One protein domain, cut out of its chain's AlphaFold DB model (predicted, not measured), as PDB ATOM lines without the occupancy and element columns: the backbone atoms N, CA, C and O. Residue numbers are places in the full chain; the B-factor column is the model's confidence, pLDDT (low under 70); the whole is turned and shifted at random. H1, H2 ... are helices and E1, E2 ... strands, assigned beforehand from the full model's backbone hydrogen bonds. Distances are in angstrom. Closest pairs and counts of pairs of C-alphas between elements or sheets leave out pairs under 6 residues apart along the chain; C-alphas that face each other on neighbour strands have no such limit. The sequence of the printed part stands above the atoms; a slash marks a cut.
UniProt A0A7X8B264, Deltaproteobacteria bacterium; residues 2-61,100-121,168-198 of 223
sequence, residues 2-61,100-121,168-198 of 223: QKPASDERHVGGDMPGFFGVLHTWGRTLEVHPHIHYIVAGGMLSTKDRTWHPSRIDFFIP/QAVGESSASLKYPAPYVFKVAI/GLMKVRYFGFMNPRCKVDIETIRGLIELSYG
ATOM      1  N   GLN A   2       0.174 -43.564  78.302       63.34
ATOM      2  CA  GLN A   2      -0.600 -42.774  77.320       63.34
ATOM      3  C   GLN A   2      -0.790 -43.465  75.958       63.34
ATOM      4  O   GLN A   2      -1.914 -43.729  75.565       63.34
ATOM      5  N   LYS A   3       0.305 -43.845  75.283       65.25
ATOM      6  CA  LYS A   3       0.266 -44.433  73.929       65.25
ATOM      7  C   LYS A   3      -0.682 -45.640  73.747       65.25
ATOM      8  O   LYS A   3      -1.417 -45.645  72.772       65.25
ATOM      9  N   PRO A   4      -0.664 -46.671  74.617       61.84
ATOM     10  CA  PRO A   4      -1.587 -47.800  74.479       61.84
ATOM     11  C   PRO A   4      -3.016 -47.497  74.953       61.84
ATOM     12  O   PRO A   4      -3.940 -48.161  74.500       61.84
ATOM     13  N   ALA A   5      -3.211 -46.536  75.860       61.69
ATOM     14  CA  ALA A   5      -4.526 -46.263  76.440       61.69
ATOM     15  C   ALA A   5      -5.381 -45.280  75.627       61.69
ATOM     16  O   ALA A   5      -6.605 -45.336  75.713       61.69
ATOM     17  N   SER A   6      -4.746 -44.438  74.807       67.00
ATOM     18  CA  SER A   6      -5.425 -43.521  73.884       67.00
ATOM     19  C   SER A   6      -6.107 -44.220  72.704       67.00
ATOM     20  O   SER A   6      -6.787 -43.566  71.924       67.00
ATOM     21  N   ASP A   7      -5.903 -45.530  72.536       73.06
ATOM     22  CA  ASP A   7      -6.670 -46.338  71.588       73.06
ATOM     23  C   ASP A   7      -8.121 -46.451  72.084       73.06
ATOM     24  O   ASP A   7      -8.363 -46.868  73.221       73.06
ATOM     25  N   GLU A   8      -9.079 -46.085  71.231       69.56
ATOM     26  CA  GLU A   8     -10.520 -46.164  71.510       69.56
ATOM     27  C   GLU A   8     -10.981 -47.597  71.810       69.56
ATOM     28  O   GLU A   8     -11.965 -47.793  72.518       69.56
ATOM     29  N   ARG A   9     -10.248 -48.618  71.339       67.94
ATOM     30  CA  ARG A   9     -10.509 -50.029  71.676       67.94
ATOM     31  C   ARG A   9     -10.168 -50.377  73.128       67.94
ATOM     32  O   ARG A   9     -10.531 -51.462  73.582       67.94
ATOM     33  N   HIS A  10      -9.449 -49.504  73.835       76.25
ATOM     34  CA  HIS A  10      -9.079 -49.679  75.237       76.25
ATOM     35  C   HIS A  10      -9.819 -48.683  76.138       76.25
ATOM     36  O   HIS A  10     -10.853 -49.034  76.696       76.25
ATOM     37  N   VAL A  11      -9.290 -47.464  76.303       78.19
ATOM     38  CA  VAL A  11      -9.899 -46.419  77.147       78.19
ATOM     39  C   VAL A  11     -10.303 -45.213  76.297       78.19
ATOM     40  O   VAL A  11     -11.354 -44.631  76.520       78.19
ATOM     41  N   GLY A  12      -9.506 -44.827  75.298       77.50
ATOM     42  CA  GLY A  12      -9.831 -43.714  74.396       77.50
ATOM     43  C   GLY A  12      -9.636 -42.314  74.993       77.50
ATOM     44  O   GLY A  12      -9.937 -41.331  74.327       77.50
ATOM     45  N   GLY A  13      -9.117 -42.207  76.222       82.88
ATOM     46  CA  GLY A  13      -8.651 -40.948  76.812       82.88
ATOM     47  C   GLY A  13      -7.121 -40.835  76.784       82.88
ATOM     48  O   GLY A  13      -6.407 -41.826  76.625       82.88
ATOM     49  N   ASP A  14      -6.595 -39.624  76.947       86.56
ATOM     50  CA  ASP A  14      -5.170 -39.308  76.764       86.56
ATOM     51  C   ASP A  14      -4.501 -38.692  78.005       86.56
ATOM     52  O   ASP A  14      -3.266 -38.675  78.108       86.56
ATOM     53  N   MET A  15      -5.288 -38.261  78.995       90.25
ATOM     54  CA  MET A  15      -4.792 -37.793  80.284       90.25
ATOM     55  C   MET A  15      -5.150 -38.775  81.414       90.25
ATOM     56  O   MET A  15      -6.183 -38.632  82.073       90.25
ATOM     57  N   PRO A  16      -4.284 -39.771  81.689       91.75
ATOM     58  CA  PRO A  16      -4.428 -40.627  82.864       91.75
ATOM     59  C   PRO A  16      -4.182 -39.848  84.158       91.75
ATOM     60  O   PRO A  16      -3.608 -38.762  84.138       91.75
ATOM     61  N   GLY A  17      -4.530 -40.433  85.300       92.31
ATOM     62  CA  GLY A  17      -4.111 -39.950  86.617       92.31
ATOM     63  C   GLY A  17      -3.592 -41.108  87.442       92.31
ATOM     64  O   GLY A  17      -4.270 -42.124  87.595       92.31
ATOM     65  N   PHE A  18      -2.354 -40.983  87.906       92.00
ATOM     66  CA  PHE A  18      -1.695 -42.044  88.651       92.00
ATOM     67  C   PHE A  18      -0.560 -41.519  89.516       92.00
ATOM     68  O   PHE A  18       0.003 -40.451  89.261       92.00
ATOM     69  N   PHE A  19      -0.162 -42.315  90.499       92.06
ATOM     70  CA  PHE A  19       1.058 -42.089  91.260       92.06
ATOM     71  C   PHE A  19       1.860 -43.379  91.400       92.06
ATOM     72  O   PHE A  19       1.315 -44.480  91.357       92.06
ATOM     73  N   GLY A  20       3.175 -43.229  91.514       91.12
ATOM     74  CA  GLY A  20       4.124 -44.318  91.705       91.12
ATOM     75  C   GLY A  20       4.771 -44.248  93.081       91.12
ATOM     76  O   GLY A  20       5.150 -43.161  93.520       91.12
ATOM     77  N   VAL A  21       4.933 -45.399  93.729       90.44
ATOM     78  CA  VAL A  21       5.643 -45.555  95.006       90.44
ATOM     79  C   VAL A  21       6.852 -46.460  94.800       90.44
ATOM     80  O   VAL A  21       6.701 -47.626  94.430       90.44
ATOM     81  N   LEU A  22       8.050 -45.925  95.046       89.44
ATOM     82  CA  LEU A  22       9.293 -46.692  94.998       89.44
ATOM     83  C   LEU A  22       9.404 -47.625  96.211       89.44
ATOM     84  O   LEU A  22       9.327 -47.191  97.363       89.44
ATOM     85  N   HIS A  23       9.675 -48.896  95.936       87.81
ATOM     86  CA  HIS A  23       9.921 -49.936  96.922       87.81
ATOM     87  C   HIS A  23      11.237 -50.646  96.586       87.81
ATOM     88  O   HIS A  23      11.441 -51.059  95.451       87.81
ATOM     89  N   THR A  24      12.160 -50.751  97.547       86.75
ATOM     90  CA  THR A  24      13.543 -51.188  97.281       86.75
ATOM     91  C   THR A  24      13.958 -52.488  97.961       86.75
ATOM     92  O   THR A  24      15.081 -52.938  97.733       86.75
ATOM     93  N   TRP A  25      13.098 -53.110  98.772       86.00
ATOM     94  CA  TRP A  25      13.458 -54.279  99.576       86.00
ATOM     95  C   TRP A  25      12.511 -55.459  99.380       86.00
ATOM     96  O   TRP A  25      11.316 -55.314  99.136       86.00
ATOM     97  N   GLY A  26      13.059 -56.660  99.525       83.50
ATOM     98  CA  GLY A  26      12.281 -57.882  99.643       83.50
ATOM     99  C   GLY A  26      11.983 -58.260 101.096       83.50
ATOM    100  O   GLY A  26      12.265 -57.539 102.058       83.50
ATOM    101  N   ARG A  27      11.390 -59.441 101.292       80.50
ATOM    102  CA  ARG A  27      10.975 -59.900 102.633       80.50
ATOM    103  C   ARG A  27      12.161 -60.240 103.538       80.50
ATOM    104  O   ARG A  27      11.966 -60.295 104.755       80.50
ATOM    105  N   THR A  28      13.352 -60.447 102.981       82.06
ATOM    106  CA  THR A  28      14.605 -60.755 103.693       82.06
ATOM    107  C   THR A  28      15.642 -59.622 103.638       82.06
ATOM    108  O   THR A  28      16.808 -59.854 103.956       82.06
ATOM    109  N   LEU A  29      15.207 -58.391 103.314       83.75
ATOM    110  CA  LEU A  29      16.058 -57.192 103.173       83.75
ATOM    111  C   LEU A  29      17.087 -57.286 102.037       83.75
ATOM    112  O   LEU A  29      18.135 -56.651 102.058       83.75
ATOM    113  N   GLU A  30      16.804 -58.123 101.049       85.56
ATOM    114  CA  GLU A  30      17.490 -58.144  99.772       85.56
ATOM    115  C   GLU A  30      17.063 -56.948  98.916       85.56
ATOM    116  O   GLU A  30      15.914 -56.502  98.979       85.56
ATOM    117  N   VAL A  31      17.984 -56.447  98.090       84.19
ATOM    118  CA  VAL A  31      17.697 -55.393  97.114       84.19
ATOM    119  C   VAL A  31      16.692 -55.911  96.091       84.19
ATOM    120  O   VAL A  31      16.936 -56.896  95.399       84.19
ATOM    121  N   HIS A  32      15.545 -55.240  96.019       84.44
ATOM    122  CA  HIS A  32      14.447 -55.597  95.127       84.44
ATOM    123  C   HIS A  32      13.707 -54.334  94.650       84.44
ATOM    124  O   HIS A  32      12.563 -54.106  95.047       84.44
ATOM    125  N   PRO A  33      14.359 -53.460  93.858       85.88
ATOM    126  CA  PRO A  33      13.765 -52.213  93.400       85.88
ATOM    127  C   PRO A  33      12.616 -52.473  92.426       85.88
ATOM    128  O   PRO A  33      12.789 -53.100  91.386       85.88
ATOM    129  N   HIS A  34      11.441 -51.963  92.766       87.44
ATOM    130  CA  HIS A  34      10.263 -51.934  91.912       87.44
ATOM    131  C   HIS A  34       9.387 -50.731  92.270       87.44
ATOM    132  O   HIS A  34       9.514 -50.131  93.340       87.44
ATOM    133  N   ILE A  35       8.505 -50.350  91.350       88.62
ATOM    134  CA  ILE A  35       7.578 -49.236  91.545       88.62
ATOM    135  C   ILE A  35       6.162 -49.795  91.517       88.62
ATOM    136  O   ILE A  35       5.775 -50.476  90.569       88.62
ATOM    137  N   HIS A  36       5.385 -49.481  92.548       88.69
ATOM    138  CA  HIS A  36       3.951 -49.730  92.551       88.69
ATOM    139  C   HIS A  36       3.239 -48.509  91.986       88.69
ATOM    140  O   HIS A  36       3.322 -47.432  92.573       88.69
ATOM    141  N   TYR A  37       2.544 -48.675  90.864       88.56
ATOM    142  CA  TYR A  37       1.684 -47.636  90.308       88.56
ATOM    143  C   TYR A  37       0.232 -47.878  90.700       88.56
ATOM    144  O   TYR A  37      -0.273 -48.987  90.547       88.56
ATOM    145  N   ILE A  38      -0.435 -46.825  91.167       88.25
ATOM    146  CA  ILE A  38      -1.889 -46.787  91.326       88.25
ATOM    147  C   ILE A  38      -2.427 -45.833  90.288       88.25
ATOM    148  O   ILE A  38      -2.009 -44.677  90.230       88.25
ATOM    149  N   VAL A  39      -3.331 -46.347  89.467       87.62
ATOM    150  CA  VAL A  39      -3.870 -45.669  88.295       87.62
ATOM    151  C   VAL A  39      -5.378 -45.602  88.448       87.62
ATOM    152  O   VAL A  39      -5.997 -46.579  88.870       87.62
ATOM    153  N   ALA A  40      -5.966 -44.451  88.138       88.94
ATOM    154  CA  ALA A  40      -7.415 -44.330  88.069       88.94
ATOM    155  C   ALA A  40      -7.979 -45.258  86.977       88.94
ATOM    156  O   ALA A  40      -7.353 -45.437  85.932       88.94
ATOM    157  N   GLY A  41      -9.161 -45.833  87.213       87.50
ATOM    158  CA  GLY A  41      -9.853 -46.753  86.294       87.50
ATOM    159  C   GLY A  41     -10.476 -46.060  85.078       87.50
ATOM    160  O   GLY A  41     -11.656 -46.231  84.793       87.50
ATOM    161  N   GLY A  42      -9.710 -45.208  84.406       89.31
ATOM    162  CA  GLY A  42     -10.143 -44.396  83.276       89.31
ATOM    163  C   GLY A  42      -9.217 -43.204  83.058       89.31
ATOM    164  O   GLY A  42      -8.187 -43.057  83.728       89.31
ATOM    165  N   MET A  43      -9.558 -42.371  82.082       91.69
ATOM    166  CA  MET A  43      -8.752 -41.223  81.671       91.69
ATOM    167  C   MET A  43      -9.637 -40.037  81.312       91.69
ATOM    168  O   MET A  43     -10.735 -40.212  80.790       91.69
ATOM    169  N   LEU A  44      -9.134 -38.822  81.541       92.12
ATOM    170  CA  LEU A  44      -9.745 -37.640  80.944       92.12
ATOM    171  C   LEU A  44      -9.330 -37.577  79.471       92.12
ATOM    172  O   LEU A  44      -8.140 -37.685  79.168       92.12
ATOM    173  N   SER A  45     -10.290 -37.378  78.576       91.19
ATOM    174  CA  SER A  45     -10.025 -37.017  77.184       91.19
ATOM    175  C   SER A  45      -9.806 -35.508  77.097       91.19
ATOM    176  O   SER A  45     -10.674 -34.710  77.457       91.19
ATOM    177  N   THR A  46      -8.635 -35.068  76.637       88.00
ATOM    178  CA  THR A  46      -8.387 -33.637  76.395       88.00
ATOM    179  C   THR A  46      -9.130 -33.115  75.165       88.00
ATOM    180  O   THR A  46      -9.311 -31.903  75.049       88.00
ATOM    181  N   LYS A  47      -9.602 -34.015  74.289       88.81
ATOM    182  CA  LYS A  47     -10.316 -33.704  73.043       88.81
ATOM    183  C   LYS A  47     -11.756 -33.261  73.296       88.81
ATOM    184  O   LYS A  47     -12.158 -32.206  72.823       88.81
ATOM    185  N   ASP A  48     -12.519 -34.069  74.023       90.56
ATOM    186  CA  ASP A  48     -13.944 -33.823  74.307       90.56
ATOM    187  C   ASP A  48     -14.198 -33.374  75.753       90.56
ATOM    188  O   ASP A  48     -15.313 -32.976  76.079       90.56
ATOM    189  N   ARG A  49     -13.158 -33.367  76.601       90.00
ATOM    190  CA  ARG A  49     -13.209 -32.938  78.008       90.00
ATOM    191  C   ARG A  49     -14.088 -33.836  78.885       90.00
ATOM    192  O   ARG A  49     -14.520 -33.394  79.949       90.00
ATOM    193  N   THR A  50     -14.311 -35.085  78.484       91.38
ATOM    194  CA  THR A  50     -15.118 -36.060  79.226       91.38
ATOM    195  C   THR A  50     -14.272 -37.160  79.864       91.38
ATOM    196  O   THR A  50     -13.104 -37.375  79.515       91.38
ATOM    197  N   TRP A  51     -14.850 -37.841  80.858       93.56
ATOM    198  CA  TRP A  51     -14.237 -39.015  81.466       93.56
ATOM    199  C   TRP A  51     -14.506 -40.257  80.626       93.56
ATOM    200  O   TRP A  51     -15.654 -40.608  80.366       93.56
ATOM    201  N   HIS A  52     -13.434 -40.953  80.266       91.69
ATOM    202  CA  HIS A  52     -13.488 -42.230  79.582       91.69
ATOM    203  C   HIS A  52     -13.158 -43.345  80.583       91.69
ATOM    204  O   HIS A  52     -11.989 -43.492  80.966       91.69
ATOM    205  N   PRO A  53     -14.153 -44.118  81.056       88.62
ATOM    206  CA  PRO A  53     -13.910 -45.203  81.995       88.62
ATOM    207  C   PRO A  53     -13.174 -46.353  81.306       88.62
ATOM    208  O   PRO A  53     -13.441 -46.683  80.151       88.62
ATOM    209  N   SER A  54     -12.255 -47.001  82.022       85.75
ATOM    210  CA  SER A  54     -11.746 -48.293  81.571       85.75
ATOM    211  C   SER A  54     -12.776 -49.385  81.832       85.75
ATOM    212  O   SER A  54     -13.658 -49.251  82.685       85.75
ATOM    213  N   ARG A  55     -12.614 -50.528  81.169       78.69
ATOM    214  CA  ARG A  55     -13.353 -51.727  81.563       78.69
ATOM    215  C   ARG A  55     -12.903 -52.187  82.953       78.69
ATOM    216  O   ARG A  55     -11.760 -51.972  83.356       78.69
ATOM    217  N   ILE A  56     -13.804 -52.841  83.684       73.12
ATOM    218  CA  ILE A  56     -13.525 -53.334  85.043       73.12
ATOM    219  C   ILE A  56     -12.535 -54.508  85.052       73.12
ATOM    220  O   ILE A  56     -11.763 -54.676  85.992       73.12
ATOM    221  N   ASP A  57     -12.548 -55.306  83.986       70.81
ATOM    222  CA  ASP A  57     -11.722 -56.495  83.786       70.81
ATOM    223  C   ASP A  57     -10.460 -56.210  82.964       70.81
ATOM    224  O   ASP A  57      -9.596 -57.076  82.828       70.81
ATOM    225  N   PHE A  58     -10.344 -55.005  82.401       67.25
ATOM    226  CA  PHE A  58      -9.307 -54.693  81.435       67.25
ATOM    227  C   PHE A  58      -8.957 -53.203  81.417       67.25
ATOM    228  O   PHE A  58      -9.786 -52.348  81.116       67.25
ATOM    229  N   PHE A  59      -7.682 -52.906  81.677       74.00
ATOM    230  CA  PHE A  59      -7.147 -51.549  81.592       74.00
ATOM    231  C   PHE A  59      -6.315 -51.354  80.318       74.00
ATOM    232  O   PHE A  59      -6.673 -50.564  79.451       74.00
ATOM    233  N   ILE A  60      -5.213 -52.098  80.189       73.69
ATOM    234  CA  ILE A  60      -4.294 -52.077  79.042       73.69
ATOM    235  C   ILE A  60      -3.622 -53.449  78.888       73.69
ATOM    236  O   ILE A  60      -3.428 -54.139  79.892       73.69
ATOM    237  N   PRO A  61      -3.200 -53.834  77.670       78.62
ATOM    238  CA  PRO A  61      -2.501 -55.098  77.448       78.62
ATOM    239  C   PRO A  61      -1.117 -55.097  78.124       78.62
ATOM    240  O   PRO A  61      -0.224 -54.320  77.761       78.62
ATOM    241  N   GLN A 100      -3.344 -55.104  87.521       76.88
ATOM    242  CA  GLN A 100      -4.474 -55.781  88.136       76.88
ATOM    243  C   GLN A 100      -5.520 -54.748  88.546       76.88
ATOM    244  O   GLN A 100      -5.180 -53.728  89.149       76.88
ATOM    245  N   ALA A 101      -6.784 -55.030  88.236       74.75
ATOM    246  CA  ALA A 101      -7.901 -54.230  88.710       74.75
ATOM    247  C   ALA A 101      -8.042 -54.379  90.231       74.75
ATOM    248  O   ALA A 101      -8.041 -55.489  90.768       74.75
ATOM    249  N   VAL A 102      -8.168 -53.251  90.926       68.38
ATOM    250  CA  VAL A 102      -8.440 -53.211  92.363       68.38
ATOM    251  C   VAL A 102      -9.830 -52.615  92.524       68.38
ATOM    252  O   VAL A 102     -10.019 -51.431  92.272       68.38
ATOM    253  N   GLY A 103     -10.806 -53.457  92.870       62.50
ATOM    254  CA  GLY A 103     -12.219 -53.063  92.888       62.50
ATOM    255  C   GLY A 103     -12.574 -52.025  93.957       62.50
ATOM    256  O   GLY A 103     -13.489 -51.239  93.750       62.50
ATOM    257  N   GLU A 104     -11.843 -51.981  95.075       67.75
ATOM    258  CA  GLU A 104     -12.101 -51.043  96.172       67.75
ATOM    259  C   GLU A 104     -10.950 -50.037  96.334       67.75
ATOM    260  O   GLU A 104      -9.781 -50.413  96.486       67.75
ATOM    261  N   SER A 105     -11.274 -48.743  96.357       64.12
ATOM    262  CA  SER A 105     -10.293 -47.655  96.488       64.12
ATOM    263  C   SER A 105      -9.578 -47.641  97.847       64.12
ATOM    264  O   SER A 105      -8.406 -47.269  97.926       64.12
ATOM    265  N   SER A 106     -10.221 -48.115  98.921       64.25
ATOM    266  CA  SER A 106      -9.564 -48.236 100.228       64.25
ATOM    267  C   SER A 106      -8.449 -49.290 100.194       64.25
ATOM    268  O   SER A 106      -7.360 -49.077 100.736       64.25
ATOM    269  N   ALA A 107      -8.674 -50.405  99.491       62.19
ATOM    270  CA  ALA A 107      -7.698 -51.476  99.332       62.19
ATOM    271  C   ALA A 107      -6.503 -51.033  98.477       62.19
ATOM    272  O   ALA A 107      -5.359 -51.367  98.804       62.19
ATOM    273  N   SER A 108      -6.745 -50.235  97.427       65.88
ATOM    274  CA  SER A 108      -5.670 -49.706  96.583       65.88
ATOM    275  C   SER A 108      -4.757 -48.755  97.355       65.88
ATOM    276  O   SER A 108      -3.552 -48.821  97.161       65.88
ATOM    277  N   LEU A 109      -5.275 -47.963  98.300       67.38
ATOM    278  CA  LEU A 109      -4.477 -47.057  99.142       67.38
ATOM    279  C   LEU A 109      -3.821 -47.746 100.350       67.38
ATOM    280  O   LEU A 109      -2.681 -47.427 100.701       67.38
ATOM    281  N   LYS A 110      -4.491 -48.727 100.968       67.50
ATOM    282  CA  LYS A 110      -3.926 -49.525 102.075       67.50
ATOM    283  C   LYS A 110      -2.732 -50.366 101.621       67.50
ATOM    284  O   LYS A 110      -1.801 -50.572 102.399       67.50
ATOM    285  N   TYR A 111      -2.735 -50.835 100.373       69.75
ATOM    286  CA  TYR A 111      -1.680 -51.694  99.837       69.75
ATOM    287  C   TYR A 111      -0.279 -51.045  99.820       69.75
ATOM    288  O   TYR A 111       0.649 -51.659 100.352       69.75
ATOM    289  N   PRO A 112      -0.073 -49.834  99.259       70.25
ATOM    290  CA  PRO A 112       1.242 -49.207  99.208       70.25
ATOM    291  C   PRO A 112       1.603 -48.415 100.464       70.25
ATOM    292  O   PRO A 112       2.771 -48.061 100.619       70.25
ATOM    293  N   ALA A 113       0.648 -48.117 101.354       71.81
ATOM    294  CA  ALA A 113       0.888 -47.303 102.545       71.81
ATOM    295  C   ALA A 113       2.105 -47.779 103.372       71.81
ATOM    296  O   ALA A 113       2.939 -46.945 103.733       71.81
ATOM    297  N   PRO A 114       2.328 -49.092 103.602       69.94
ATOM    298  CA  PRO A 114       3.541 -49.560 104.264       69.94
ATOM    299  C   PRO A 114       4.829 -49.176 103.531       69.94
ATOM    300  O   PRO A 114       5.827 -48.910 104.188       69.94
ATOM    301  N   TYR A 115       4.830 -49.122 102.201       74.69
ATOM    302  CA  TYR A 115       6.007 -48.719 101.430       74.69
ATOM    303  C   TYR A 115       6.228 -47.215 101.480       74.69
ATOM    304  O   TYR A 115       7.360 -46.785 101.325       74.69
ATOM    305  N   VAL A 116       5.202 -46.403 101.731       69.75
ATOM    306  CA  VAL A 116       5.373 -44.959 101.938       69.75
ATOM    307  C   VAL A 116       5.964 -44.691 103.322       69.75
ATOM    308  O   VAL A 116       6.989 -44.019 103.427       69.75
ATOM    309  N   PHE A 117       5.368 -45.273 104.367       67.75
ATOM    310  CA  PHE A 117       5.640 -44.893 105.758       67.75
ATOM    311  C   PHE A 117       6.662 -45.769 106.485       67.75
ATOM    312  O   PHE A 117       7.238 -45.331 107.479       67.75
ATOM    313  N   LYS A 118       6.890 -47.011 106.041       68.56
ATOM    314  CA  LYS A 118       7.844 -47.914 106.695       68.56
ATOM    315  C   LYS A 118       9.178 -47.918 105.957       68.56
ATOM    316  O   LYS A 118       9.257 -47.823 104.731       68.56
ATOM    317  N   VAL A 119      10.235 -48.053 106.748       71.56
ATOM    318  CA  VAL A 119      11.576 -48.411 106.281       71.56
ATOM    319  C   VAL A 119      11.642 -49.915 105.978       71.56
ATOM    320  O   VAL A 119      10.663 -50.641 106.182       71.56
ATOM    321  N   ALA A 120      12.798 -50.396 105.517       79.50
ATOM    322  CA  ALA A 120      12.994 -51.774 105.060       79.50
ATOM    323  C   ALA A 120      12.511 -52.865 106.035       79.50
ATOM    324  O   ALA A 120      12.046 -53.935 105.630       79.50
ATOM    325  N   ILE A 121      12.576 -52.593 107.340       84.00
ATOM    326  CA  ILE A 121      12.122 -53.491 108.397       84.00
ATOM    327  C   ILE A 121      11.402 -52.715 109.502       84.00
ATOM    328  O   ILE A 121      11.820 -51.636 109.895       84.00
ATOM    329  N   GLY A 168      16.658 -35.718  99.003       85.69
ATOM    330  CA  GLY A 168      15.957 -35.108  97.869       85.69
ATOM    331  C   GLY A 168      15.311 -36.106  96.900       85.69
ATOM    332  O   GLY A 168      14.528 -35.695  96.040       85.69
ATOM    333  N   LEU A 169      15.560 -37.415  97.040       85.81
ATOM    334  CA  LEU A 169      14.881 -38.413  96.221       85.81
ATOM    335  C   LEU A 169      13.440 -38.626  96.708       85.81
ATOM    336  O   LEU A 169      13.185 -39.218  97.755       85.81
ATOM    337  N   MET A 170      12.481 -38.184  95.896       86.50
ATOM    338  CA  MET A 170      11.056 -38.359  96.179       86.50
ATOM    339  C   MET A 170      10.622 -39.812  95.964       86.50
ATOM    340  O   MET A 170      10.647 -40.314  94.837       86.50
ATOM    341  N   LYS A 171      10.187 -40.463  97.051       87.12
ATOM    342  CA  LYS A 171       9.686 -41.849  97.059       87.12
ATOM    343  C   LYS A 171       8.351 -42.011  96.333       87.12
ATOM    344  O   LYS A 171       8.113 -43.048  95.718       87.12
ATOM    345  N   VAL A 172       7.495 -40.994  96.426       90.75
ATOM    346  CA  VAL A 172       6.182 -40.940  95.778       90.75
ATOM    347  C   VAL A 172       6.215 -39.871  94.697       90.75
ATOM    348  O   VAL A 172       6.691 -38.760  94.932       90.75
ATOM    349  N   ARG A 173       5.728 -40.205  93.503       92.38
ATOM    350  CA  ARG A 173       5.627 -39.267  92.377       92.38
ATOM    351  C   ARG A 173       4.254 -39.356  91.736       92.38
ATOM    352  O   ARG A 173       3.762 -40.458  91.508       92.38
ATOM    353  N   TYR A 174       3.682 -38.204  91.410       93.25
ATOM    354  CA  TYR A 174       2.354 -38.077  90.820       93.25
ATOM    355  C   TYR A 174       2.441 -37.670  89.348       93.25
ATOM    356  O   TYR A 174       3.313 -36.890  88.954       93.25
ATOM    357  N   PHE A 175       1.528 -38.190  88.534       93.19
ATOM    358  CA  PHE A 175       1.554 -38.062  87.083       93.19
ATOM    359  C   PHE A 175       0.160 -37.806  86.507       93.19
ATOM    360  O   PHE A 175      -0.863 -38.130  87.116       93.19
ATOM    361  N   GLY A 176       0.139 -37.247  85.294       93.06
ATOM    362  CA  GLY A 176      -1.097 -36.945  84.581       93.06
ATOM    363  C   GLY A 176      -1.965 -35.945  85.347       93.06
ATOM    364  O   GLY A 176      -1.421 -34.965  85.852       93.06
ATOM    365  N   PHE A 177      -3.274 -36.182  85.482       93.44
ATOM    366  CA  PHE A 177      -4.140 -35.257  86.232       93.44
ATOM    367  C   PHE A 177      -3.863 -35.225  87.743       93.44
ATOM    368  O   PHE A 177      -4.258 -34.282  88.412       93.44
ATOM    369  N   MET A 178      -3.144 -36.215  88.289       93.81
ATOM    370  CA  MET A 178      -2.686 -36.183  89.685       93.81
ATOM    371  C   MET A 178      -1.393 -35.371  89.864       93.81
ATOM    372  O   MET A 178      -0.955 -35.148  90.990       93.81
ATOM    373  N   ASN A 179      -0.732 -34.959  88.777       93.31
ATOM    374  CA  ASN A 179       0.465 -34.129  88.863       93.31
ATOM    375  C   ASN A 179       0.101 -32.752  89.457       93.31
ATOM    376  O   ASN A 179      -0.821 -32.124  88.942       93.31
ATOM    377  N   PRO A 180       0.857 -32.220  90.438       89.62
ATOM    378  CA  PRO A 180       0.587 -30.903  91.027       89.62
ATOM    379  C   PRO A 180       0.570 -29.729  90.035       89.62
ATOM    380  O   PRO A 180       0.063 -28.662  90.354       89.62
ATOM    381  N   ARG A 181       1.155 -29.895  88.842       92.69
ATOM    382  CA  ARG A 181       1.140 -28.898  87.760       92.69
ATOM    383  C   ARG A 181      -0.022 -29.079  86.780       92.69
ATOM    384  O   ARG A 181      -0.099 -28.336  85.800       92.69
ATOM    385  N   CYS A 182      -0.881 -30.079  86.974       92.75
ATOM    386  CA  CYS A 182      -2.081 -30.216  86.163       92.75
ATOM    387  C   CYS A 182      -3.003 -29.021  86.424       92.75
ATOM    388  O   CYS A 182      -3.217 -28.628  87.563       92.75
ATOM    389  N   LYS A 183      -3.534 -28.435  85.349       92.56
ATOM    390  CA  LYS A 183      -4.455 -27.294  85.431       92.56
ATOM    391  C   LYS A 183      -5.911 -27.712  85.637       92.56
ATOM    392  O   LYS A 183      -6.755 -26.848  85.841       92.56
ATOM    393  N   VAL A 184      -6.220 -29.000  85.487       92.38
ATOM    394  CA  VAL A 184      -7.573 -29.513  85.704       92.38
ATOM    395  C   VAL A 184      -7.723 -29.811  87.184       92.38
ATOM    396  O   VAL A 184      -6.953 -30.592  87.735       92.38
ATOM    397  N   ASP A 185      -8.699 -29.161  87.805       91.62
ATOM    398  CA  ASP A 185      -8.979 -29.333  89.221       91.62
ATOM    399  C   ASP A 185      -9.499 -30.746  89.524       91.62
ATOM    400  O   ASP A 185     -10.214 -31.357  88.722       91.62
ATOM    401  N   ILE A 186      -9.151 -31.261  90.701       90.06
ATOM    402  CA  ILE A 186      -9.537 -32.605  91.124       90.06
ATOM    403  C   ILE A 186     -11.053 -32.724  91.292       90.06
ATOM    404  O   ILE A 186     -11.604 -33.766  90.945       90.06
ATOM    405  N   GLU A 187     -11.747 -31.664  91.721       91.25
ATOM    406  CA  GLU A 187     -13.213 -31.674  91.831       91.25
ATOM    407  C   GLU A 187     -13.880 -31.749  90.454       91.25
ATOM    408  O   GLU A 187     -14.876 -32.450  90.282       91.25
ATOM    409  N   THR A 188     -13.272 -31.140  89.430       92.75
ATOM    410  CA  THR A 188     -13.725 -31.314  88.040       92.75
ATOM    411  C   THR A 188     -13.585 -32.770  87.600       92.75
ATOM    412  O   THR A 188     -14.514 -33.332  87.023       92.75
ATOM    413  N   ILE A 189     -12.445 -33.408  87.887       93.12
ATOM    414  CA  ILE A 189     -12.241 -34.826  87.563       93.12
ATOM    415  C   ILE A 189     -13.265 -35.704  88.290       93.12
ATOM    416  O   ILE A 189     -13.862 -36.574  87.663       93.12
ATOM    417  N   ARG A 190     -13.509 -35.461  89.585       90.69
ATOM    418  CA  ARG A 190     -14.505 -36.199  90.379       90.69
ATOM    419  C   ARG A 190     -15.905 -36.076  89.785       90.69
ATOM    420  O   ARG A 190     -16.536 -37.103  89.560       90.69
ATOM    421  N   GLY A 191     -16.338 -34.862  89.447       91.38
ATOM    422  CA  GLY A 191     -17.641 -34.633  88.821       91.38
ATOM    423  C   GLY A 191     -17.782 -35.331  87.466       91.38
ATOM    424  O   GLY A 191     -18.817 -35.926  87.184       91.38
ATOM    425  N   LEU A 192     -16.733 -35.336  86.637       92.62
ATOM    426  CA  LEU A 192     -16.746 -36.051  85.353       92.62
ATOM    427  C   LEU A 192     -16.809 -37.573  85.528       92.62
ATOM    428  O   LEU A 192     -17.506 -38.246  84.767       92.62
ATOM    429  N   ILE A 193     -16.119 -38.114  86.536       90.62
ATOM    430  CA  ILE A 193     -16.224 -39.531  86.897       90.62
ATOM    431  C   ILE A 193     -17.659 -39.833  87.345       90.62
ATOM    432  O   ILE A 193     -18.285 -40.732  86.794       90.62
ATOM    433  N   GLU A 194     -18.219 -39.063  88.278       88.69
ATOM    434  CA  GLU A 194     -19.597 -39.242  88.758       88.69
ATOM    435  C   GLU A 194     -20.620 -39.205  87.619       88.69
ATOM    436  O   GLU A 194     -21.445 -40.114  87.516       88.69
ATOM    437  N   LEU A 195     -20.513 -38.227  86.715       88.25
ATOM    438  CA  LEU A 195     -21.357 -38.121  85.523       88.25
ATOM    439  C   LEU A 195     -21.272 -39.375  84.642       88.25
ATOM    440  O   LEU A 195     -22.302 -39.873  84.192       88.25
ATOM    441  N   SER A 196     -20.071 -39.921  84.430       86.69
ATOM    442  CA  SER A 196     -19.880 -41.127  83.606       86.69
ATOM    443  C   SER A 196     -20.506 -42.393  84.205       86.69
ATOM    444  O   SER A 196     -20.884 -43.300  83.468       86.69
ATOM    445  N   TYR A 197     -20.650 -42.439  85.533       82.94
ATOM    446  CA  TYR A 197     -21.263 -43.547  86.270       82.94
ATOM    447  C   TYR A 197     -22.694 -43.230  86.735       82.94
ATOM    448  O   TYR A 197     -23.231 -43.952  87.570       82.94
ATOM    449  N   GLY A 198     -23.315 -42.155  86.234       80.81
ATOM    450  CA  GLY A 198     -24.690 -41.776  86.580       80.81
ATOM    451  C   GLY A 198     -24.907 -41.457  88.063       80.81
ATOM    452  O   GLY A 198     -25.996 -41.692  88.573       80.81
TER     453      GLY A 198
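AT A GLANCE: This is residues 2 to 61, 100 to 121 and 168 to 198 of the 223 residues of a protein of Deltaproteobacteria bacterium (UniProt A0A7X8B264). A long hairpin, E1 and E2, with the shorter E5 beside E1, makes a narrow sheet along the longest axis; at one end E2 runs on into a small head, the hairpin E3 and E4 with H4 packed on it. H3 lies over E1, and H2 only grazes the sheet. The printed part has 113 residues, with four named helices and five named strands in the order H1 E1 E2 E3 E4 H2 H3 E5 H4; the sheets, E2 E1 E5 and E3 E4, are antiparallel. The class is mixed, with 55 residues, under half, in named elements. It is only just compact, close to loose, with a radius of gyration of the C-alphas of 15.7 A, and spans 48 by 30 by 26 A.

IN THESE COORDINATES: Find C-alpha 2 at (-0.600, -42.774, 77.320), where H1, residues 2 to 5, begins. E1, residues 17 to 25, runs 26.1 A, and E2, residues 31 to 39, 25.2 A. E3 is residues 42 to 44, E4 51 to 53, H2 105 to 110, H3 113 to 117 and E5 172 to 176, 13.9 A. H4, residues 186 to 196, runs 15.4 A to C-alpha 196 at (-19.880, -41.127, 83.606).

HOW THE PARTS SIT: Inner strand E1 has N 21 and O 36 of E2 at 2.8 A, and N 20 and O 173 of E5 at 2.8 A. H3 has a height of 8.3 A over the sheet. E2 runs on into E3 at 65 degrees; there N 52 and O 43 are 2.8 A apart. The closest C-alphas of E4 and H4 are Trp 51 and Leu 192, 5.5 A. H1 is not on the three-stranded sheet. Every O i to N i+4 pair is within hydrogen-bond range in H2, H3 and H4; H1 is too short for one.

THE WHOLE: The farthest C-alphas, Thr 28 and Asp 48, are 49.0 A apart. Cuts follow residues 61 and 121, with C-alpha gaps of 10.9 A to 100 and 21.5 A to 168. The link H1 to E1 is long. Confidence is under 70 in 22 residues, among them 2 to 6 and 102 to 111.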